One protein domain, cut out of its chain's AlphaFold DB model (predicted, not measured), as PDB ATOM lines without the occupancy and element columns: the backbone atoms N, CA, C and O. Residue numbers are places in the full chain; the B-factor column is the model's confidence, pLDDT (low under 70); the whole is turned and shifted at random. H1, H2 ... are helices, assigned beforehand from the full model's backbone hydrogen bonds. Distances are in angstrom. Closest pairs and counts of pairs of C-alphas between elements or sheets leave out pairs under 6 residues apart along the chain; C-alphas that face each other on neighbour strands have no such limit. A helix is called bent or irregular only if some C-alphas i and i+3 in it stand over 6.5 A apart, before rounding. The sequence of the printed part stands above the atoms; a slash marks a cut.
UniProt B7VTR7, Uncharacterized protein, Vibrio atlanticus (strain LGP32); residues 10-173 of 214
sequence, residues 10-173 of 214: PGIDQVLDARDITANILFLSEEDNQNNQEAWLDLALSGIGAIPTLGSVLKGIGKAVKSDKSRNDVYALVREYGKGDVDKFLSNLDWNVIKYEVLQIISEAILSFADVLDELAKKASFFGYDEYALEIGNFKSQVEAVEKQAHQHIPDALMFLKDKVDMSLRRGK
ATOM      1  N   PRO A  10     243.456 236.085 385.215       43.41
ATOM      2  CA  PRO A  10     244.645 235.607 385.915       43.41
ATOM      3  C   PRO A  10     244.281 235.189 387.345       43.41
ATOM      4  O   PRO A  10     243.571 235.911 388.033       43.41
ATOM      5  N   GLY A  11     244.775 234.040 387.811       47.81
ATOM      6  CA  GLY A  11     244.575 233.593 389.198       47.81
ATOM      7  C   GLY A  11     243.358 232.695 389.449       47.81
ATOM      8  O   GLY A  11     243.231 232.181 390.557       47.81
ATOM      9  N   ILE A  12     242.512 232.426 388.444       54.25
ATOM     10  CA  ILE A  12     241.534 231.329 388.517       54.25
ATOM     11  C   ILE A  12     242.242 230.032 388.126       54.25
ATOM     12  O   ILE A  12     242.622 229.841 386.972       54.25
ATOM     13  N   ASP A  13     242.408 229.120 389.082       52.09
ATOM     14  CA  ASP A  13     243.224 227.918 388.880       52.09
ATOM     15  C   ASP A  13     242.603 226.879 387.920       52.09
ATOM     16  O   ASP A  13     243.266 225.905 387.565       52.09
ATOM     17  N   GLN A  14     241.349 227.026 387.466       54.31
ATOM     18  CA  GLN A  14     240.695 226.037 386.594       54.31
ATOM     19  C   GLN A  14     239.637 226.657 385.668       54.31
ATOM     20  O   GLN A  14     238.764 227.408 386.100       54.31
ATOM     21  N   VAL A  15     239.620 226.229 384.397       56.62
ATOM     22  CA  VAL A  15     238.571 226.567 383.401       56.62
ATOM     23  C   VAL A  15     237.156 226.266 383.926       56.62
ATOM     24  O   VAL A  15     236.191 226.940 383.568       56.62
ATOM     25  N   LEU A  16     237.025 225.251 384.789       59.78
ATOM     26  CA  LEU A  16     235.757 224.861 385.402       59.78
ATOM     27  C   LEU A  16     235.239 225.893 386.415       59.78
ATOM     28  O   LEU A  16     234.030 226.108 386.465       59.78
ATOM     29  N   ASP A  17     236.116 226.559 387.167       69.19
ATOM     30  CA  ASP A  17     235.709 227.558 388.162       69.19
ATOM     31  C   ASP A  17     235.385 228.908 387.512       69.19
ATOM     32  O   ASP A  17     234.399 229.539 387.889       69.19
ATOM     33  N   ALA A  18     236.115 229.293 386.455       70.88
ATOM     34  CA  ALA A  18     235.763 230.459 385.640       70.88
ATOM     35  C   ALA A  18     234.353 230.308 385.048       70.88
ATOM     36  O   ALA A  18     233.542 231.231 385.100       70.88
ATOM     37  N   ARG A  19     234.026 229.110 384.545       79.25
ATOM     38  CA  ARG A  19     232.698 228.806 383.998       79.25
ATOM     39  C   ARG A  19     231.600 228.952 385.048       79.25
ATOM     40  O   ARG A  19     230.554 229.516 384.738       79.25
ATOM     41  N   ASP A  20     231.817 228.425 386.254       84.62
ATOM     42  CA  ASP A  20     230.836 228.497 387.342       84.62
ATOM     43  C   ASP A  20     230.602 229.959 387.778       84.62
ATOM     44  O   ASP A  20     229.458 230.360 387.994       84.62
ATOM     45  N   ILE A  21     231.657 230.780 387.848       88.06
ATOM     46  CA  ILE A  21     231.547 232.217 388.153       88.06
ATOM     47  C   ILE A  21     230.764 232.941 387.053       88.06
ATOM     48  O   ILE A  21     229.777 233.613 387.352       88.06
ATOM     49  N   THR A  22     231.132 232.750 385.781       85.88
ATOM     50  CA  THR A  22     230.419 233.367 384.654       85.88
ATOM     51  C   THR A  22     228.949 232.960 384.641       85.88
ATOM     52  O   THR A  22     228.097 233.826 384.509       85.88
ATOM     53  N   ALA A  23     228.620 231.680 384.834       89.75
ATOM     54  CA  ALA A  23     227.230 231.219 384.841       89.75
ATOM     55  C   ALA A  23     226.377 231.925 385.911       89.75
ATOM     56  O   ALA A  23     225.248 232.316 385.626       89.75
ATOM     57  N   ASN A  24     226.924 232.133 387.112       93.69
ATOM     58  CA  ASN A  24     226.225 232.864 388.170       93.69
ATOM     59  C   ASN A  24     226.097 234.364 387.863       93.69
ATOM     60  O   ASN A  24     225.045 234.938 388.125       93.69
ATOM     61  N   ILE A  25     227.119 234.993 387.268       92.44
ATOM     62  CA  ILE A  25     227.042 236.394 386.812       92.44
ATOM     63  C   ILE A  25     225.954 236.553 385.746       92.44
ATOM     64  O   ILE A  25     225.157 237.480 385.827       92.44
ATOM     65  N   LEU A  26     225.886 235.635 384.773       90.00
ATOM     66  CA  LEU A  26     224.851 235.639 383.736       90.00
ATOM     67  C   LEU A  26     223.456 235.519 384.355       90.00
ATOM     68  O   LEU A  26     222.573 236.302 384.025       90.00
ATOM     69  N   PHE A  27     223.277 234.589 385.292       93.25
ATOM     70  CA  PHE A  27     222.007 234.426 385.993       93.25
ATOM     71  C   PHE A  27     221.606 235.695 386.764       93.25
ATOM     72  O   PHE A  27     220.463 236.129 386.680       93.25
ATOM     73  N   LEU A  28     222.548 236.330 387.469       95.38
ATOM     74  CA  LEU A  28     222.314 237.563 388.232       95.38
ATOM     75  C   LEU A  28     222.191 238.826 387.364       95.38
ATOM     76  O   LEU A  28     221.727 239.856 387.850       95.38
ATOM     77  N   SER A  29     222.599 238.777 386.094       91.94
ATOM     78  CA  SER A  29     222.439 239.906 385.167       91.94
ATOM     79  C   SER A  29     220.972 240.160 384.809       91.94
ATOM     80  O   SER A  29     220.601 241.282 384.463       91.94
ATOM     81  N   GLU A  30     220.119 239.149 384.979       91.31
ATOM     82  CA  GLU A  30     218.669 239.295 384.943       91.31
ATOM     83  C   GLU A  30     218.183 239.968 386.238       91.31
ATOM     84  O   GLU A  30     218.390 239.454 387.338       91.31
ATOM     85  N   GLU A  31     217.520 241.119 386.112       87.19
ATOM     86  CA  GLU A  31     217.101 241.960 387.247       87.19
ATOM     87  C   GLU A  31     216.237 241.204 388.273       87.19
ATOM     88  O   GLU A  31     216.437 241.345 389.481       87.19
ATOM     89  N   ASP A  32     215.353 240.318 387.808       90.38
ATOM     90  CA  ASP A  32     214.489 239.495 388.666       90.38
ATOM     91  C   ASP A  32     215.281 238.583 389.621       90.38
ATOM     92  O   ASP A  32     214.817 238.258 390.720       90.38
ATOM     93  N   ASN A  33     216.505 238.202 389.247       92.31
ATOM     94  CA  ASN A  33     217.357 237.318 390.036       92.31
ATOM     95  C   ASN A  33     218.230 238.079 391.046       92.31
ATOM     96  O   ASN A  33     218.772 237.465 391.965       92.31
ATOM     97  N   GLN A  34     218.341 239.405 390.942       90.06
ATOM     98  CA  GLN A  34     219.213 240.216 391.802       90.06
ATOM     99  C   GLN A  34     218.753 240.256 393.263       90.06
ATOM    100  O   GLN A  34     219.565 240.387 394.174       90.06
ATOM    101  N   ASN A  35     217.463 240.045 393.527       91.12
ATOM    102  CA  ASN A  35     216.943 239.936 394.893       91.12
ATOM    103  C   ASN A  35     217.060 238.510 395.475       91.12
ATOM    104  O   ASN A  35     216.684 238.276 396.627       91.12
ATOM    105  N   ASN A  36     217.577 237.544 394.709       93.25
ATOM    106  CA  ASN A  36     217.688 236.152 395.130       93.25
ATOM    107  C   ASN A  36     218.964 235.914 395.955       93.25
ATOM    108  O   ASN A  36     220.062 235.745 395.425       93.25
ATOM    109  N   GLN A  37     218.806 235.824 397.275       91.56
ATOM    110  CA  GLN A  37     219.910 235.545 398.200       91.56
ATOM    111  C   GLN A  37     220.637 234.222 397.905       91.56
ATOM    112  O   GLN A  37     221.845 234.126 398.127       91.56
ATOM    113  N   GLU A  38     219.943 233.201 397.393       91.19
ATOM    114  CA  GLU A  38     220.581 231.925 397.056       91.19
ATOM    115  C   GLU A  38     221.500 232.038 395.841       91.19
ATOM    116  O   GLU A  38     222.540 231.379 395.818       91.19
ATOM    117  N   ALA A  39     221.156 232.895 394.878       94.44
ATOM    118  CA  ALA A  39     221.978 233.154 393.700       94.44
ATOM    119  C   ALA A  39     223.287 233.863 394.077       94.44
ATOM    120  O   ALA A  39     224.365 233.479 393.621       94.44
ATOM    121  N   TRP A  40     223.221 234.828 394.998       96.00
ATOM    122  CA  TRP A  40     224.413 235.466 395.563       96.00
ATOM    123  C   TRP A  40     225.282 234.496 396.360       96.00
ATOM    124  O   TRP A  40     226.511 234.546 396.272       96.00
ATOM    125  N   LEU A  41     224.661 233.571 397.100       93.75
ATOM    126  CA  LEU A  41     225.384 232.496 397.773       93.75
ATOM    127  C   LEU A  41     226.078 231.565 396.772       93.75
ATOM    128  O   LEU A  41     227.231 231.202 396.995       93.75
ATOM    129  N   ASP A  42     225.428 231.197 395.670       92.88
ATOM    130  CA  ASP A  42     226.032 230.349 394.636       92.88
ATOM    131  C   ASP A  42     227.193 231.046 393.910       92.88
ATOM    132  O   ASP A  42     228.227 230.412 393.654       92.88
ATOM    133  N   LEU A  43     227.088 232.356 393.674       94.56
ATOM    134  CA  LEU A  43     228.196 233.168 393.173       94.56
ATOM    135  C   LEU A  43     229.364 233.201 394.174       94.56
ATOM    136  O   LEU A  43     230.501 232.909 393.795       94.56
ATOM    137  N   ALA A  44     229.098 233.459 395.459       93.88
ATOM    138  CA  ALA A  44     230.124 233.463 396.505       93.88
ATOM    139  C   ALA A  44     230.816 232.094 396.647       93.88
ATOM    140  O   ALA A  44     232.041 232.022 396.741       93.88
ATOM    141  N   LEU A  45     230.062 230.990 396.600       91.25
ATOM    142  CA  LEU A  45     230.614 229.629 396.620       91.25
ATOM    143  C   LEU A  45     231.480 229.334 395.393       91.25
ATOM    144  O   LEU A  45     232.459 228.591 395.498       91.25
ATOM    145  N   SER A  46     231.128 229.893 394.237       89.88
ATOM    146  CA  SER A  46     231.923 229.765 393.015       89.88
ATOM    147  C   SER A  46     233.231 230.548 393.121       89.88
ATOM    148  O   SER A  46     234.279 229.981 392.820       89.88
ATOM    149  N   GLY A  47     233.196 231.773 393.660       89.00
ATOM    150  CA  GLY A  47     234.394 232.565 393.961       89.00
ATOM    151  C   GLY A  47     235.306 231.903 395.001       89.00
ATOM    152  O   GLY A  47     236.513 231.845 394.800       89.00
ATOM    153  N   ILE A  48     234.741 231.292 396.052       88.69
ATOM    154  CA  ILE A  48     235.507 230.460 396.996       88.69
ATOM    155  C   ILE A  48     236.242 229.345 396.248       88.69
ATOM    156  O   ILE A  48     237.411 229.106 396.521       88.69
ATOM    157  N   GLY A  49     235.566 228.654 395.325       83.06
ATOM    158  CA  GLY A  49     236.150 227.556 394.549       83.06
ATOM    159  C   GLY A  49     237.405 227.937 393.776       83.06
ATOM    160  O   GLY A  49     238.299 227.106 393.656       83.06
ATOM    161  N   ALA A  50     237.475 229.189 393.324       83.25
ATOM    162  CA  ALA A  50     238.596 229.733 392.572       83.25
ATOM    163  C   ALA A  50     239.814 230.106 393.441       83.25
ATOM    164  O   ALA A  50     240.871 230.376 392.880       83.25
ATOM    165  N   ILE A  51     239.708 230.089 394.780       81.75
ATOM    166  CA  ILE A  51     240.849 230.333 395.677       81.75
ATOM    167  C   ILE A  51     241.823 229.141 395.608       81.75
ATOM    168  O   ILE A  51     241.447 228.022 395.995       81.75
ATOM    169  N   PRO A  52     243.093 229.345 395.206       72.38
ATOM    170  CA  PRO A  52     244.083 228.275 395.137       72.38
ATOM    171  C   PRO A  52     244.244 227.529 396.470       72.38
ATOM    172  O   PRO A  52     244.188 228.113 397.552       72.38
ATOM    173  N   THR A  53     244.509 226.219 396.414       69.44
ATOM    174  CA  THR A  53     244.844 225.347 397.569       69.44
ATOM    175  C   THR A  53     243.730 225.094 398.606       69.44
ATOM    176  O   THR A  53     243.708 224.022 399.219       69.44
ATOM    177  N   LEU A  54     242.804 226.030 398.832       72.56
ATOM    178  CA  LEU A  54     241.765 225.941 399.874       72.56
ATOM    179  C   LEU A  54     240.333 226.013 399.331       72.56
ATOM    180  O   LEU A  54     239.404 225.550 400.003       72.56
ATOM    181  N   GLY A  55     240.153 226.529 398.117       74.56
ATOM    182  CA  GLY A  55     238.848 226.834 397.547       74.56
ATOM    183  C   GLY A  55     237.933 225.631 397.383       74.56
ATOM    184  O   GLY A  55     236.777 225.669 397.799       74.56
ATOM    185  N   SER A  56     238.442 224.507 396.873       77.69
ATOM    186  CA  SER A  56     237.618 223.307 396.657       77.69
ATOM    187  C   SER A  56     237.070 222.719 397.965       77.69
ATOM    188  O   SER A  56     235.919 222.281 398.012       77.69
ATOM    189  N   VAL A  57     237.857 222.774 399.050       82.19
ATOM    190  CA  VAL A  57     237.431 222.327 400.389       82.19
ATOM    191  C   VAL A  57     236.302 223.212 400.900       82.19
ATOM    192  O   VAL A  57     235.252 222.717 401.310       82.19
ATOM    193  N   LEU A  58     236.501 224.530 400.846       82.88
ATOM    194  CA  LEU A  58     235.548 225.521 401.340       82.88
ATOM    195  C   LEU A  58     234.258 225.546 400.511       82.88
ATOM    196  O   LEU A  58     233.170 225.574 401.086       82.88
ATOM    197  N   LYS A  59     234.351 225.418 399.183       84.25
ATOM    198  CA  LYS A  59     233.205 225.249 398.275       84.25
ATOM    199  C   LYS A  59     232.435 223.972 398.612       84.25
ATOM    200  O   LYS A  59     231.207 223.993 398.675       84.25
ATOM    201  N   GLY A  60     233.132 222.867 398.889       83.38
ATOM    202  CA  GLY A  60     232.522 221.609 399.325       83.38
ATOM    203  C   GLY A  60     231.795 221.722 400.668       83.38
ATOM    204  O   GLY A  60     230.648 221.280 400.780       83.38
ATOM    205  N   ILE A  61     232.414 222.372 401.661       83.56
ATOM    206  CA  ILE A  61     231.780 222.680 402.952       83.56
ATOM    207  C   ILE A  61     230.529 223.524 402.721       83.56
ATOM    208  O   ILE A  61     229.462 223.181 403.226       83.56
ATOM    209  N   GLY A  62     230.629 224.589 401.928       83.31
ATOM    210  CA  GLY A  62     229.506 225.483 401.688       83.31
ATOM    211  C   GLY A  62     228.337 224.823 400.972       83.31
ATOM    212  O   GLY A  62     227.195 225.010 401.384       83.31
ATOM    213  N   LYS A  63     228.599 223.937 400.006       84.31
ATOM    214  CA  LYS A  63     227.557 223.098 399.395       84.31
ATOM    215  C   LYS A  63     226.915 222.146 400.405       84.31
ATOM    216  O   LYS A  63     225.694 222.058 400.470       84.31
ATOM    217  N   ALA A  64     227.715 221.454 401.218       83.56
ATOM    218  CA  ALA A  64     227.204 220.536 402.238       83.56
ATOM    219  C   ALA A  64     226.306 221.255 403.257       83.56
ATOM    220  O   ALA A  64     225.246 220.757 403.626       83.56
ATOM    221  N   VAL A  65     226.722 222.449 403.663       80.56
ATOM    222  CA  VAL A  65     226.024 223.303 404.618       80.56
ATOM    223  C   VAL A  65     224.769 223.954 404.012       80.56
ATOM    224  O   VAL A  65     223.762 224.119 404.705       80.56
ATOM    225  N   LYS A  66     224.781 224.284 402.713       79.88
ATOM    226  CA  LYS A  66     223.583 224.707 401.970       79.88
ATOM    227  C   LYS A  66     222.543 223.583 401.920       79.88
ATOM    228  O   LYS A  66     221.368 223.856 402.115       79.88
ATOM    229  N   SER A  67     222.973 222.334 401.746       82.81
ATOM    230  CA  SER A  67     222.102 221.149 401.714       82.81
ATOM    231  C   SER A  67     221.766 220.551 403.092       82.81
ATOM    232  O   SER A  67     221.380 219.386 403.154       82.81
ATOM    233  N   ASP A  68     221.965 221.294 404.188       78.81
ATOM    234  CA  ASP A  68     221.705 220.855 405.572       78.81
ATOM    235  C   ASP A  68     222.322 219.488 405.940       78.81
ATOM    236  O   ASP A  68     221.791 218.735 406.764       78.81
ATOM    237  N   LYS A  69     223.479 219.151 405.349       78.69
ATOM    238  CA  LYS A  69     224.194 217.908 405.664       78.69
ATOM    239  C   LYS A  69     224.648 217.877 407.121       78.69
ATOM    240  O   LYS A  69     224.858 218.907 407.768       78.69
ATOM    241  N   SER A  70     224.831 216.670 407.654       78.69
ATOM    242  CA  SER A  70     225.225 216.510 409.049       78.69
ATOM    243  C   SER A  70     226.653 217.011 409.284       78.69
ATOM    244  O   SER A  70     227.504 216.995 408.394       78.69
ATOM    245  N   ARG A  71     226.959 217.384 410.534       76.75
ATOM    246  CA  ARG A  71     228.333 217.709 410.952       76.75
ATOM    247  C   ARG A  71     229.322 216.609 410.555       76.75
ATOM    248  O   ARG A  71     230.431 216.918 410.142       76.75
ATOM    249  N   ASN A  72     228.933 215.340 410.671       80.38
ATOM    250  CA  ASN A  72     229.816 214.230 410.325       80.38
ATOM    251  C   ASN A  72     230.130 214.206 408.825       80.38
ATOM    252  O   ASN A  72     231.270 213.928 408.471       80.38
ATOM    253  N   ASP A  73     229.170 214.564 407.970       82.62
ATOM    254  CA  ASP A  73     229.378 214.666 406.521       82.62
ATOM    255  C   ASP A  73     230.311 215.830 406.178       82.62
ATOM    256  O   ASP A  73     231.220 215.673 405.365       82.62
ATOM    257  N   VAL A  74     230.142 216.980 406.843       81.50
ATOM    258  CA  VAL A  74     231.056 218.127 406.701       81.50
ATOM    259  C   VAL A  74     232.472 217.737 407.135       81.50
ATOM    260  O   VAL A  74     233.438 218.036 406.439       81.50
ATOM    261  N   TYR A  75     232.618 217.019 408.251       82.50
ATOM    262  CA  TYR A  75     233.929 216.579 408.740       82.50
ATOM    263  C   TYR A  75     234.555 215.509 407.845       82.50
ATOM    264  O   TYR A  75     235.769 215.519 407.654       82.50
ATOM    265  N   ALA A  76     233.754 214.592 407.302       83.75
ATOM    266  CA  ALA A  76     234.217 213.593 406.347       83.75
ATOM    267  C   ALA A  76     234.746 214.264 405.075       83.75
ATOM    268  O   ALA A  76     235.849 213.940 404.644       83.75
ATOM    269  N   LEU A  77     234.022 215.265 404.564       82.88
ATOM    270  CA  LEU A  77     234.442 216.050 403.409       82.88
ATOM    271  C   LEU A  77     235.785 216.740 403.673       82.88
ATOM    272  O   LEU A  77     236.704 216.596 402.881       82.88
ATOM    273  N   VAL A  78     235.964 217.409 404.815       82.19
ATOM    274  CA  VAL A  78     237.250 218.061 405.141       82.19
ATOM    275  C   VAL A  78     238.405 217.057 405.273       82.19
ATOM    276  O   VAL A  78     239.523 217.348 404.840       82.19
ATOM    277  N   ARG A  79     238.150 215.863 405.827       82.81
ATOM    278  CA  ARG A  79     239.157 214.788 405.930       82.81
ATOM    279  C   ARG A  79     239.570 214.238 404.571       82.81
ATOM    280  O   ARG A  79     240.741 213.909 404.404       82.81
ATOM    281  N   GLU A  80     238.643 214.155 403.617       81.94
ATOM    282  CA  GLU A  80     238.910 213.699 402.247       81.94
ATOM    283  C   GLU A  80     239.967 214.570 401.553       81.94
ATOM    284  O   GLU A  80     240.830 214.062 400.845       81.94
ATOM    285  N   TYR A  81     239.994 215.868 401.866       74.06
ATOM    286  CA  TYR A  81     241.005 216.809 401.374       74.06
ATOM    287  C   TYR A  81     242.324 216.805 402.177       74.06
ATOM    288  O   TYR A  81     243.129 217.733 402.069       74.06
ATOM    289  N   GLY A  82     242.564 215.792 403.015       70.00
ATOM    290  CA  GLY A  82     243.832 215.603 403.730       70.00
ATOM    291  C   GLY A  82     244.067 216.559 404.905       70.00
ATOM    292  O   GLY A  82     245.174 216.622 405.444       70.00
ATOM    293  N   LYS A  83     243.049 217.308 405.345       75.94
ATOM    294  CA  LYS A  83     243.139 218.163 406.537       75.94
ATOM    295  C   LYS A  83     242.887 217.300 407.781       75.94
ATOM    296  O   LYS A  83     241.747 217.036 408.148       75.94
ATOM    297  N   GLY A  84     243.968 216.811 408.396       71.31
ATOM    298  CA  GLY A  84     243.905 215.846 409.506       71.31
ATOM    299  C   GLY A  84     243.128 216.344 410.732       71.31
ATOM    300  O   GLY A  84     242.250 215.641 411.231       71.31
ATOM    301  N   ASP A  85     243.402 217.571 411.182       81.62
ATOM    302  CA  ASP A  85     242.662 218.213 412.275       81.62
ATOM    303  C   ASP A  85     241.592 219.157 411.710       81.62
ATOM    304  O   ASP A  85     241.845 220.330 411.425       81.62
ATOM    305  N   VAL A  86     240.397 218.601 411.502       80.44
ATOM    306  CA  VAL A  86     239.235 219.299 410.929       80.44
ATOM    307  C   VAL A  86     238.782 220.463 411.805       80.44
ATOM    308  O   VAL A  86     238.477 221.532 411.281       80.44
ATOM    309  N   ASP A  87     238.735 220.267 413.126       80.25
ATOM    310  CA  ASP A  87     238.287 221.300 414.061       80.25
ATOM    311  C   ASP A  87     239.244 222.492 414.020       80.25
ATOM    312  O   ASP A  87     238.794 223.624 413.853       80.25
ATOM    313  N   LYS A  88     240.557 222.230 414.078       83.06
ATOM    314  CA  LYS A  88     241.591 223.264 413.969       83.06
ATOM    315  C   LYS A  88     241.590 223.943 412.603       83.06
ATOM    316  O   LYS A  88     241.791 225.149 412.528       83.06
ATOM    317  N   PHE A  89     241.377 223.191 411.524       84.69
ATOM    318  CA  PHE A  89     241.276 223.757 410.180       84.69
ATOM    319  C   PHE A  89     240.109 224.743 410.081       84.69
ATOM    320  O   PHE A  89     240.324 225.895 409.717       84.69
ATOM    321  N   LEU A  90     238.901 224.312 410.455       83.69
ATOM    322  CA  LEU A  90     237.690 225.127 410.353       83.69
ATOM    323  C   LEU A  90     237.724 226.334 411.300       83.69
ATOM    324  O   LEU A  90     237.281 227.414 410.917       83.69
ATOM    325  N   SER A  91     238.276 226.180 412.508       82.75
ATOM    326  CA  SER A  91     238.391 227.283 413.469       82.75
ATOM    327  C   SER A  91     239.434 228.333 413.086       82.75
ATOM    328  O   SER A  91     239.361 229.452 413.581       82.75
ATOM    329  N   ASN A  92     240.407 227.972 412.246       87.31
ATOM    330  CA  ASN A  92     241.487 228.863 411.817       87.31
ATOM    331  C   ASN A  92     241.209 229.541 410.470       87.31
ATOM    332  O   ASN A  92     242.085 230.234 409.957       87.31
ATOM    333  N   LEU A  93     240.030 229.331 409.877       87.62
ATOM    334  CA  LEU A  93     239.640 230.038 408.664       87.62
ATOM    335  C   LEU A  93     239.524 231.534 408.956       87.62
ATOM    336  O   LEU A  93     238.701 231.960 409.769       87.62
ATOM    337  N   ASP A  94     240.333 232.327 408.261       89.50
ATOM    338  CA  ASP A  94     240.204 233.776 408.291       89.50
ATOM    339  C   ASP A  94     239.111 234.210 407.311       89.50
ATOM    340  O   ASP A  94     239.329 234.415 406.118       89.50
ATOM    341  N   TRP A  95     237.895 234.336 407.838       89.75
ATOM    342  CA  TRP A  95     236.726 234.742 407.067       89.75
ATOM    343  C   TRP A  95     236.824 236.162 406.503       89.75
ATOM    344  O   TRP A  95     236.144 236.459 405.523       89.75
ATOM    345  N   ASN A  96     237.659 237.037 407.074       91.00
ATOM    346  CA  ASN A  96     237.875 238.359 406.497       91.00
ATOM    347  C   ASN A  96     238.754 238.266 405.256       91.00
ATOM    348  O   ASN A  96     238.397 238.859 404.243       91.00
ATOM    349  N   VAL A  97     239.845 237.498 405.317       89.50
ATOM    350  CA  VAL A  97     240.696 237.236 404.146       89.50
ATOM    351  C   VAL A  97     239.876 236.578 403.039       89.50
ATOM    352  O   VAL A  97     239.828 237.113 401.937       89.50
ATOM    353  N   ILE A  98     239.129 235.512 403.357       89.88
ATOM    354  CA  ILE A  98     238.249 234.829 402.392       89.88
ATOM    355  C   ILE A  98     237.263 235.819 401.762       89.88
ATOM    356  O   ILE A  98     237.072 235.817 400.552       89.88
ATOM    357  N   LYS A  99     236.650 236.699 402.559       91.38
ATOM    358  CA  LYS A  99     235.724 237.719 402.055       91.38
ATOM    359  C   LYS A  99     236.365 238.657 401.039       91.38
ATOM    360  O   LYS A  99     235.761 238.899 399.998       91.38
ATOM    361  N   TYR A 100     237.550 239.186 401.332       90.56
ATOM    362  CA  TYR A 100     238.233 240.094 400.411       90.56
ATOM    363  C   TYR A 100     238.713 239.376 399.149       90.56
ATOM    364  O   TYR A 100     238.514 239.903 398.060       90.56
ATOM    365  N   GLU A 101     239.255 238.163 399.275       88.31
ATOM    366  CA  GLU A 101     239.694 237.363 398.126       88.31
ATOM    367  C   GLU A 101     238.526 236.998 397.202       88.31
ATOM    368  O   GLU A 101     238.611 237.209 395.996       88.31
ATOM    369  N   VAL A 102     237.407 236.510 397.750       90.62
ATOM    370  CA  VAL A 102     236.221 236.150 396.953       90.62
ATOM    371  C   VAL A 102     235.644 237.369 396.240       90.62
ATOM    372  O   VAL A 102     235.316 237.278 395.058       90.62
ATOM    373  N   LEU A 103     235.522 238.502 396.940       91.31
ATOM    374  CA  LEU A 103     235.024 239.733 396.333       91.31
ATOM    375  C   LEU A 103     235.947 240.198 395.202       91.31
ATOM    376  O   LEU A 103     235.463 240.506 394.120       91.31
ATOM    377  N   GLN A 104     237.264 240.181 395.427       89.25
ATOM    378  CA  GLN A 104     238.246 240.561 394.417       89.25
ATOM    379  C   GLN A 104     238.170 239.655 393.181       89.25
ATOM    380  O   GLN A 104     238.072 240.167 392.071       89.25
ATOM    381  N   ILE A 105     238.137 238.331 393.363       88.25
ATOM    382  CA  ILE A 105     238.014 237.363 392.261       88.25
ATOM    383  C   ILE A 105     236.751 237.631 391.431       88.25
ATOM    384  O   ILE A 105     236.797 237.609 390.203       88.25
ATOM    385  N   ILE A 106     235.616 237.880 392.090       90.88
ATOM    386  CA  ILE A 106     234.343 238.140 391.407       90.88
ATOM    387  C   ILE A 106     234.389 239.474 390.655       90.88
ATOM    388  O   ILE A 106     234.016 239.504 389.484       90.88
ATOM    389  N   SER A 107     234.865 240.553 391.283       89.88
ATOM    390  CA  SER A 107     234.986 241.861 390.625       89.88
ATOM    391  C   SER A 107     235.933 241.799 389.426       89.88
ATOM    392  O   SER A 107     235.574 242.265 388.348       89.88
ATOM    393  N   GLU A 108     237.099 241.163 389.553       86.00
ATOM    394  CA  GLU A 108     238.040 240.987 388.438       86.00
ATOM    395  C   GLU A 108     237.430 240.160 387.295       86.00
ATOM    396  O   GLU A 108     237.587 240.516 386.124       86.00
ATOM    397  N   ALA A 109     236.677 239.101 387.612       86.38
ATOM    398  CA  ALA A 109     235.979 238.303 386.609       86.38
ATOM    399  C   ALA A 109     234.887 239.103 385.879       86.38
ATOM    400  O   ALA A 109     234.768 239.000 384.655       86.38
ATOM    401  N   ILE A 110     234.105 239.911 386.604       88.81
ATOM    402  CA  ILE A 110     233.065 240.762 386.013       88.81
ATOM    403  C   ILE A 110     233.690 241.834 385.115       88.81
ATOM    404  O   ILE A 110     233.252 241.990 383.976       88.81
ATOM    405  N   LEU A 111     234.728 242.530 385.589       87.44
ATOM    406  CA  LEU A 111     235.411 243.575 384.823       87.44
ATOM    407  C   LEU A 111     236.056 243.012 383.554       87.44
ATOM    408  O   LEU A 111     235.838 243.545 382.470       87.44
ATOM    409  N   SER A 112     236.758 241.880 383.658       84.44
ATOM    410  CA  SER A 112     237.337 241.203 382.492       84.44
ATOM    411  C   SER A 112     236.267 240.815 381.468       84.44
ATOM    412  O   SER A 112     236.458 241.000 380.266       84.44
ATOM    413  N   PHE A 113     235.114 240.317 381.923       84.00
ATOM    414  CA  PHE A 113     234.012 239.979 381.028       84.00
ATOM    415  C   PHE A 113     233.388 241.224 380.377       84.00
ATOM    416  O   PHE A 113     233.131 241.214 379.171       84.00
ATOM    417  N   ALA A 114     233.197 242.304 381.138       88.31
ATOM    418  CA  ALA A 114     232.683 243.575 380.635       88.31
ATOM    419  C   ALA A 114     233.607 244.198 379.575       88.31
ATOM    420  O   ALA A 114     233.111 244.701 378.564       88.31
ATOM    421  N   ASP A 115     234.928 244.104 379.749       88.25
ATOM    422  CA  ASP A 115     235.916 244.550 378.761       88.25
ATOM    423  C   ASP A 115     235.801 243.763 377.450       88.25
ATOM    424  O   ASP A 115     235.828 244.340 376.360       88.25
ATOM    425  N   VAL A 116     235.589 242.444 377.526       88.00
ATOM    426  CA  VAL A 116     235.371 241.634 376.321       88.00
ATOM    427  C   VAL A 116     234.077 242.028 375.604       88.00
ATOM    428  O   VAL A 116     234.063 242.123 374.376       88.00
ATOM    429  N   LEU A 117     232.990 242.281 376.338       89.94
ATOM    430  CA  LEU A 117     231.738 242.769 375.748       89.94
ATOM    431  C   LEU A 117     231.936 244.130 375.069       89.94
ATOM    432  O   LEU A 117     231.433 244.348 373.968       89.94
ATOM    433  N   ASP A 118     232.720 245.017 375.676       93.06
ATOM    434  CA  ASP A 118     233.061 246.321 375.111       93.06
ATOM    435  C   ASP A 118     233.819 246.196 373.778       93.06
ATOM    436  O   ASP A 118     233.463 246.831 372.781       93.06
ATOM    437  N   GLU A 119     234.823 245.316 373.716       93.12
ATOM    438  CA  GLU A 119     235.536 245.017 372.472       93.12
ATOM    439  C   GLU A 119     234.626 244.415 371.396       93.12
ATOM    440  O   GLU A 119     234.764 244.738 370.211       93.12
ATOM    441  N   LEU A 120     233.704 243.531 371.786       90.56
ATOM    442  CA  LEU A 120     232.751 242.914 370.867       90.56
ATOM    443  C   LEU A 120     231.768 243.941 370.302       90.56
ATOM    444  O   LEU A 120     231.555 243.953 369.090       90.56
ATOM    445  N   ALA A 121     231.235 244.839 371.133       94.00
ATOM    446  CA  ALA A 121     230.357 245.921 370.691       94.00
ATOM    447  C   ALA A 121     231.075 246.861 369.710       94.00
ATOM    448  O   ALA A 121     230.544 247.175 368.641       94.00
ATOM    449  N   LYS A 122     232.323 247.243 370.017       95.81
ATOM    450  CA  LYS A 122     233.167 248.055 369.123       95.81
ATOM    451  C   LYS A 122     233.381 247.381 367.769       95.81
ATOM    452  O   LYS A 122     233.255 248.033 366.735       95.81
ATOM    453  N   LYS A 123     233.681 246.078 367.759       95.69
ATOM    454  CA  LYS A 123     233.840 245.303 366.517       95.69
ATOM    455  C   LYS A 123     232.528 245.210 365.742       95.69
ATOM    456  O   LYS A 123     232.550 245.389 364.530       95.69
ATOM    457  N   ALA A 124     231.402 244.967 366.412       94.56
ATOM    458  CA  ALA A 124     230.092 244.905 365.771       94.56
ATOM    459  C   ALA A 124     229.766 246.219 365.044       94.56
ATOM    460  O   ALA A 124     229.505 246.196 363.840       94.56
ATOM    461  N   SER A 125     229.898 247.363 365.721       95.38
ATOM    462  CA  SER A 125     229.661 248.672 365.096       95.38
ATOM    463  C   SER A 125     230.645 248.955 363.954       95.38
ATOM    464  O   SER A 125     230.238 249.403 362.886       95.38
ATOM    465  N   PHE A 126     231.926 248.586 364.100       95.88
ATOM    466  CA  PHE A 126     232.915 248.733 363.023       95.88
ATOM    467  C   PHE A 126     232.521 247.999 361.727       95.88
ATOM    468  O   PHE A 126     232.807 248.484 360.633       95.88
ATOM    469  N   PHE A 127     231.846 246.852 361.832       96.69
ATOM    470  CA  PHE A 127     231.343 246.093 360.683       96.69
ATOM    471  C   PHE A 127     229.922 246.496 360.235       96.69
ATOM    472  O   PHE A 127     229.380 245.870 359.325       96.69
ATOM    473  N   GLY A 128     229.326 247.537 360.828       96.62
ATOM    474  CA  GLY A 128     227.980 248.022 360.496       96.62
ATOM    475  C   GLY A 128     226.840 247.248 361.169       96.62
ATOM    476  O   GLY A 128     225.695 247.331 360.732       96.62
ATOM    477  N   TYR A 129     227.136 246.483 362.222       96.81
ATOM    478  CA  TYR A 129     226.166 245.732 363.022       96.81
ATOM    479  C   TYR A 129     225.730 246.531 364.262       96.81
ATOM    480  O   TYR A 129     225.908 246.081 365.395       96.81
ATOM    481  N   ASP A 130     225.187 247.734 364.062       94.44
ATOM    482  CA  ASP A 130     224.914 248.677 365.160       94.44
ATOM    483  C   ASP A 130     223.830 248.194 366.139       94.44
ATOM    484  O   ASP A 130     223.933 248.448 367.337       94.44
ATOM    485  N   GLU A 131     222.829 247.444 365.666       95.44
ATOM    486  CA  GLU A 131     221.802 246.838 366.529       95.44
ATOM    487  C   GLU A 131     222.421 245.825 367.504       95.44
ATOM    488  O   GLU A 131     222.203 245.904 368.711       95.44
ATOM    489  N   TYR A 132     223.307 244.955 367.009       92.94
ATOM    490  CA  TYR A 132     224.054 244.024 367.855       92.94
ATOM    491  C   TYR A 132     225.013 244.747 368.807       92.94
ATOM    492  O   TYR A 132     225.161 244.340 369.957       92.94
ATOM    493  N   ALA A 133     225.662 245.828 368.362       95.31
ATOM    494  CA  ALA A 133     226.518 246.633 369.232       95.31
ATOM    495  C   ALA A 133     225.726 247.239 370.403       95.31
ATOM    496  O   ALA A 133     226.206 247.231 371.540       95.31
ATOM    497  N   LEU A 134     224.503 247.711 370.138       94.88
ATOM    498  CA  LEU A 134     223.592 248.229 371.155       94.88
ATOM    499  C   LEU A 134     223.154 247.135 372.138       94.88
ATOM    500  O   LEU A 134     223.225 247.345 373.348       94.88
ATOM    501  N   GLU A 135     222.751 245.962 371.647       94.00
ATOM    502  CA  GLU A 135     222.376 244.824 372.499       94.00
ATOM    503  C   GLU A 135     223.527 244.378 373.409       94.00
ATOM    504  O   GLU A 135     223.330 244.198 374.613       94.00
ATOM    505  N   ILE A 136     224.745 244.268 372.866       92.06
ATOM    506  CA  ILE A 136     225.941 243.918 373.644       92.06
ATOM    507  C   ILE A 136     226.221 244.984 374.712       92.06
ATOM    508  O   ILE A 136     226.544 244.636 375.847       92.06
ATOM    509  N   GLY A 137     226.069 246.273 374.389       94.00
ATOM    510  CA  GLY A 137     226.241 247.370 375.348       94.00
ATOM    511  C   GLY A 137     225.205 247.358 376.478       94.00
ATOM    512  O   GLY A 137     225.544 247.578 377.646       94.00
ATOM    513  N   ASN A 138     223.950 247.037 376.160       94.00
ATOM    514  CA  ASN A 138     222.894 246.872 377.161       94.00
ATOM    515  C   ASN A 138     223.200 245.692 378.089       94.00
ATOM    516  O   ASN A 138     223.120 245.824 379.310       94.00
ATOM    517  N   PHE A 139     223.622 244.565 377.519       92.75
ATOM    518  CA  PHE A 139     224.019 243.393 378.288       92.75
ATOM    519  C   PHE A 139     225.252 243.662 379.172       92.75
ATOM    520  O   PHE A 139     225.272 243.293 380.345       92.75
ATOM    521  N   LYS A 140     226.248 244.400 378.665       93.50
ATOM    522  CA  LYS A 140     227.391 244.877 379.463       93.50
ATOM    523  C   LYS A 140     226.925 245.689 380.675       93.50
ATOM    524  O   LYS A 140     227.399 245.457 381.782       93.50
ATOM    525  N   SER A 141     225.958 246.586 380.485       94.25
ATOM    526  CA  SER A 141     225.407 247.407 381.572       94.25
ATOM    527  C   SER A 141     224.723 246.563 382.658       94.25
ATOM    528  O   SER A 141     224.833 246.877 383.842       94.25
ATOM    529  N   GLN A 142     224.053 245.471 382.274       93.50
ATOM    530  CA  GLN A 142     223.466 244.511 383.220       93.50
ATOM    531  C   GLN A 142     224.549 243.784 384.026       93.50
ATOM    532  O   GLN A 142     224.447 243.680 385.246       93.50
ATOM    533  N   VAL A 143     225.621 243.341 383.368       91.06
ATOM    534  CA  VAL A 143     226.779 242.711 384.023       91.06
ATOM    535  C   VAL A 143     227.464 243.674 385.009       91.06
ATOM    536  O   VAL A 143     227.762 243.293 386.139       91.06
ATOM    537  N   GLU A 144     227.653 244.942 384.638       92.69
ATOM    538  CA  GLU A 144     228.210 245.972 385.530       92.69
ATOM    539  C   GLU A 144     227.285 246.305 386.715       92.69
ATOM    540  O   GLU A 144     227.752 246.709 387.782       92.69
ATOM    541  N   ALA A 145     225.968 246.133 386.571       93.00
ATOM    542  CA  ALA A 145     225.039 246.283 387.688       93.00
ATOM    543  C   ALA A 145     225.237 245.184 388.746       93.00
ATOM    544  O   ALA A 145     225.185 245.480 389.944       93.00
ATOM    545  N   VAL A 146     225.539 243.949 388.322       94.38
ATOM    546  CA  VAL A 146     225.885 242.838 389.228       94.38
ATOM    547  C   VAL A 146     227.136 243.169 390.042       94.38
ATOM    548  O   VAL A 146     227.163 242.910 391.241       94.38
ATOM    549  N   GLU A 147     228.147 243.793 389.433       93.00
ATOM    550  CA  GLU A 147     229.396 244.204 390.099       93.00
ATOM    551  C   GLU A 147     229.135 245.126 391.299       93.00
ATOM    552  O   GLU A 147     229.583 244.877 392.425       93.00
ATOM    553  N   LYS A 148     228.309 246.154 391.086       91.81
ATOM    554  CA  LYS A 148     227.950 247.121 392.129       91.81
ATOM    555  C   LYS A 148     227.243 246.445 393.298       91.81
ATOM    556  O   LYS A 148     227.482 246.788 394.453       91.81
ATOM    557  N   GLN A 149     226.383 245.479 392.997       94.06
ATOM    558  CA  GLN A 149     225.627 244.734 393.998       94.06
ATOM    559  C   GLN A 149     226.474 243.671 394.709       94.06
ATOM    560  O   GLN A 149     226.279 243.430 395.903       94.06
ATOM    561  N   ALA A 150     227.470 243.092 394.034       93.69
ATOM    562  CA  ALA A 150     228.370 242.098 394.612       93.69
ATOM    563  C   ALA A 150     229.091 242.630 395.862       93.69
ATOM    564  O   ALA A 150     229.235 241.902 396.845       93.69
ATOM    565  N   HIS A 151     229.449 243.917 395.879       91.62
ATOM    566  CA  HIS A 151     230.056 244.584 397.034       91.62
ATOM    567  C   HIS A 151     229.227 244.496 398.319       91.62
ATOM    568  O   HIS A 151     229.796 244.492 399.412       91.62
ATOM    569  N   GLN A 152     227.901 244.425 398.202       90.88
ATOM    570  CA  GLN A 152     227.001 244.247 399.336       90.88
ATOM    571  C   GLN A 152     226.692 242.764 399.568       90.88
ATOM    572  O   GLN A 152     226.853 242.257 400.676       90.88
ATOM    573  N   HIS A 153     226.284 242.048 398.521       94.81
ATOM    574  CA  HIS A 153     225.714 240.712 398.670       94.81
ATOM    575  C   HIS A 153     226.743 239.600 398.903       94.81
ATOM    576  O   HIS A 153     226.432 238.619 399.580       94.81
ATOM    577  N   ILE A 154     227.969 239.729 398.386       94.50
ATOM    578  CA  ILE A 154     229.013 238.713 398.584       94.50
ATOM    579  C   ILE A 154     229.463 238.650 400.051       94.50
ATOM    580  O   ILE A 154     229.480 237.545 400.604       94.50
ATOM    581  N   PRO A 155     229.765 239.774 400.733       94.00
ATOM    582  CA  PRO A 155     229.999 239.759 402.175       94.00
ATOM    583  C   PRO A 155     228.874 239.094 402.974       94.00
ATOM    584  O   PRO A 155     229.156 238.237 403.813       94.00
ATOM    585  N   ASP A 156     227.616 239.434 402.686       93.44
ATOM    586  CA  ASP A 156     226.458 238.887 403.399       93.44
ATOM    587  C   ASP A 156     226.333 237.369 403.202       93.44
ATOM    588  O   ASP A 156     226.166 236.619 404.169       93.44
ATOM    589  N   ALA A 157     226.498 236.891 401.966       93.44
ATOM    590  CA  ALA A 157     226.481 235.468 401.644       93.44
ATOM    591  C   ALA A 157     227.591 234.686 402.370       93.44
ATOM    592  O   ALA A 157     227.363 233.580 402.871       93.44
ATOM    593  N   LEU A 158     228.791 235.262 402.465       92.38
ATOM    594  CA  LEU A 158     229.918 234.645 403.163       92.38
ATOM    595  C   LEU A 158     229.724 234.625 404.680       92.38
ATOM    596  O   LEU A 158     230.072 233.634 405.323       92.38
ATOM    597  N   MET A 159     229.130 235.671 405.253       91.06
ATOM    598  CA  MET A 159     228.790 235.701 406.676       91.06
ATOM    599  C   MET A 159     227.699 234.685 407.017       91.06
ATOM    600  O   MET A 159     227.829 233.953 407.997       91.06
ATOM    601  N   PHE A 160     226.685 234.542 406.163       89.50
ATOM    602  CA  PHE A 160     225.689 233.479 406.292       89.50
ATOM    603  C   PHE A 160     226.326 232.082 406.254       89.50
ATOM    604  O   PHE A 160     226.016 231.216 407.081       89.50
ATOM    605  N   LEU A 161     227.249 231.856 405.316       88.38
ATOM    606  CA  LEU A 161     227.982 230.599 405.220       88.38
ATOM    607  C   LEU A 161     228.810 230.332 406.486       88.38
ATOM    608  O   LEU A 161     228.748 229.229 407.038       88.38
ATOM    609  N   LYS A 162     229.547 231.337 406.968       89.88
ATOM    610  CA  LYS A 162     230.316 231.274 408.213       89.88
ATOM    611  C   LYS A 162     229.439 230.856 409.388       89.88
ATOM    612  O   LYS A 162     229.794 229.923 410.109       89.88
ATOM    613  N   ASP A 163     228.293 231.503 409.563       88.50
ATOM    614  CA  ASP A 163     227.391 231.223 410.678       88.50
ATOM    615  C   ASP A 163     226.903 229.775 410.650       88.50
ATOM    616  O   ASP A 163     226.908 229.085 411.675       88.50
ATOM    617  N   LYS A 164     226.563 229.253 409.468       83.88
ATOM    618  CA  LYS A 164     226.176 227.847 409.345       83.88
ATOM    619  C   LYS A 164     227.339 226.874 409.609       83.88
ATOM    620  O   LYS A 164     227.114 225.808 410.199       83.88
ATOM    621  N   VAL A 165     228.572 227.209 409.217       83.50
ATOM    622  CA  VAL A 165     229.768 226.421 409.577       83.50
ATOM    623  C   VAL A 165     229.952 226.411 411.098       83.50
ATOM    624  O   VAL A 165     230.046 225.335 411.698       83.50
ATOM    625  N   ASP A 166     229.883 227.573 411.744       84.75
ATOM    626  CA  ASP A 166     230.006 227.721 413.199       84.75
ATOM    627  C   ASP A 166     228.913 226.948 413.955       84.75
ATOM    628  O   ASP A 166     229.186 226.258 414.947       84.75
ATOM    629  N   MET A 167     227.666 226.996 413.480       79.88
ATOM    630  CA  MET A 167     226.558 226.211 414.035       79.88
ATOM    631  C   MET A 167     226.812 224.706 413.927       79.88
ATOM    632  O   MET A 167     226.533 223.959 414.874       79.88
ATOM    633  N   SER A 168     227.354 224.257 412.795       74.12
ATOM    634  CA  SER A 168     227.674 222.848 412.557       74.12
ATOM    635  C   SER A 168     228.759 222.358 413.515       74.12
ATOM    636  O   SER A 168     228.623 221.269 414.074       74.12
ATOM    637  N   LEU A 169     229.768 223.187 413.807       74.31
ATOM    638  CA  LEU A 169     230.797 222.916 414.816       74.31
ATOM    639  C   LEU A 169     230.209 222.844 416.240       74.31
ATOM    640  O   LEU A 169     230.488 221.908 416.997       74.31
ATOM    641  N   ARG A 170     229.343 223.797 416.616       74.81
ATOM    642  CA  ARG A 170     228.730 223.882 417.960       74.81
ATOM    643  C   ARG A 170     227.782 222.723 418.271       74.81
ATOM    644  O   ARG A 170     227.869 222.144 419.355       74.81
ATOM    645  N   ARG A 171     226.914 222.338 417.323       63.66
ATOM    646  CA  ARG A 171     226.006 221.174 417.457       63.66
ATOM    647  C   ARG A 171     226.763 219.888 417.787       63.66
ATOM    648  O   ARG A 171     226.235 219.000 418.453       63.66
ATOM    649  N   GLY A 172     228.017 219.814 417.362       55.88
ATOM    650  CA  GLY A 172     228.902 218.709 417.648       55.88
ATOM    651  C   GLY A 172     229.401 218.581 419.078       55.88
ATOM    652  O   GLY A 172     229.442 217.470 419.605       55.88
ATOM    653  N   LYS A 173     229.767 219.708 419.696       55.38
ATOM    654  CA  LYS A 173     230.292 219.761 421.072       55.38
ATOM    655  C   LYS A 173     229.204 219.531 422.129       55.38
ATOM    656  O   LYS A 173     229.488 219.002 423.195       55.38
TER     657      LYS A 173
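This is residues 10 to 173 of the 214 residues of an uncharacterized protein of Vibrio atlanticus (strain LGP32) (UniProt B7VTR7). A long helical hairpin, H6 and H7, makes the length of a rod, and four shorter helices, H1 to H4, zigzag side by side in a row across it. H7, kinked, runs under the whole row, H6 only under H1 and H2; small H5 leads from H4 back toward H6. The printed part has 164 residues with seven named helices, H1 to H7 in chain order, and no named strand: all helix. It is only just compact, close to loose, with a radius of gyration of the C-alphas of 18.2 A and spans of 66 by 29 by 23 A.

H7, residues 130 to 173, is 63.2 A long and ends at C-alpha 173 (230.292, 219.761, 421.072). H6, residues 95 to 126, is 46.4 A long. H1, residues 15 to 29, begins at C-alpha 15 (238.571, 226.567, 383.401) and is 21.0 A long. H2 is residues 37 to 49, H3 55 to 66, H4 71 to 80 and H5 86 to 91.

H7 is the hub, touching five helices. It has a kink of 50 degrees near residue 151, yet is neither bent nor irregular, but only just: C-alphas 151 and 154 are 6.2 A apart. H6 touches it at a shallow tilt of 13 degrees, opposite ways; the closest C-alphas, Ala 121 and Ala 133, are 4.2 A apart. H2 touches H7 about perpendicular, at 83 degrees, closest at C-alphas 41 and 157, 5.0 A. H1 and H2, H2 and H3, and H3 and H4 are hairpins, at 21, 26 and 18 degrees. H4 and H5 only just touch, with 3 pairs of C-alphas within 8 A. Every O i to N i+4 pair is within hydrogen-bond range in H1 to H6; in H7, 34 of 40.

The C-alphas farthest apart, Gly 128 and Lys 173, are 66.9 A apart. The printed part has no cut and no long link. Confidence is under 70 at residues 10 to 17, 53 and 171 to 173.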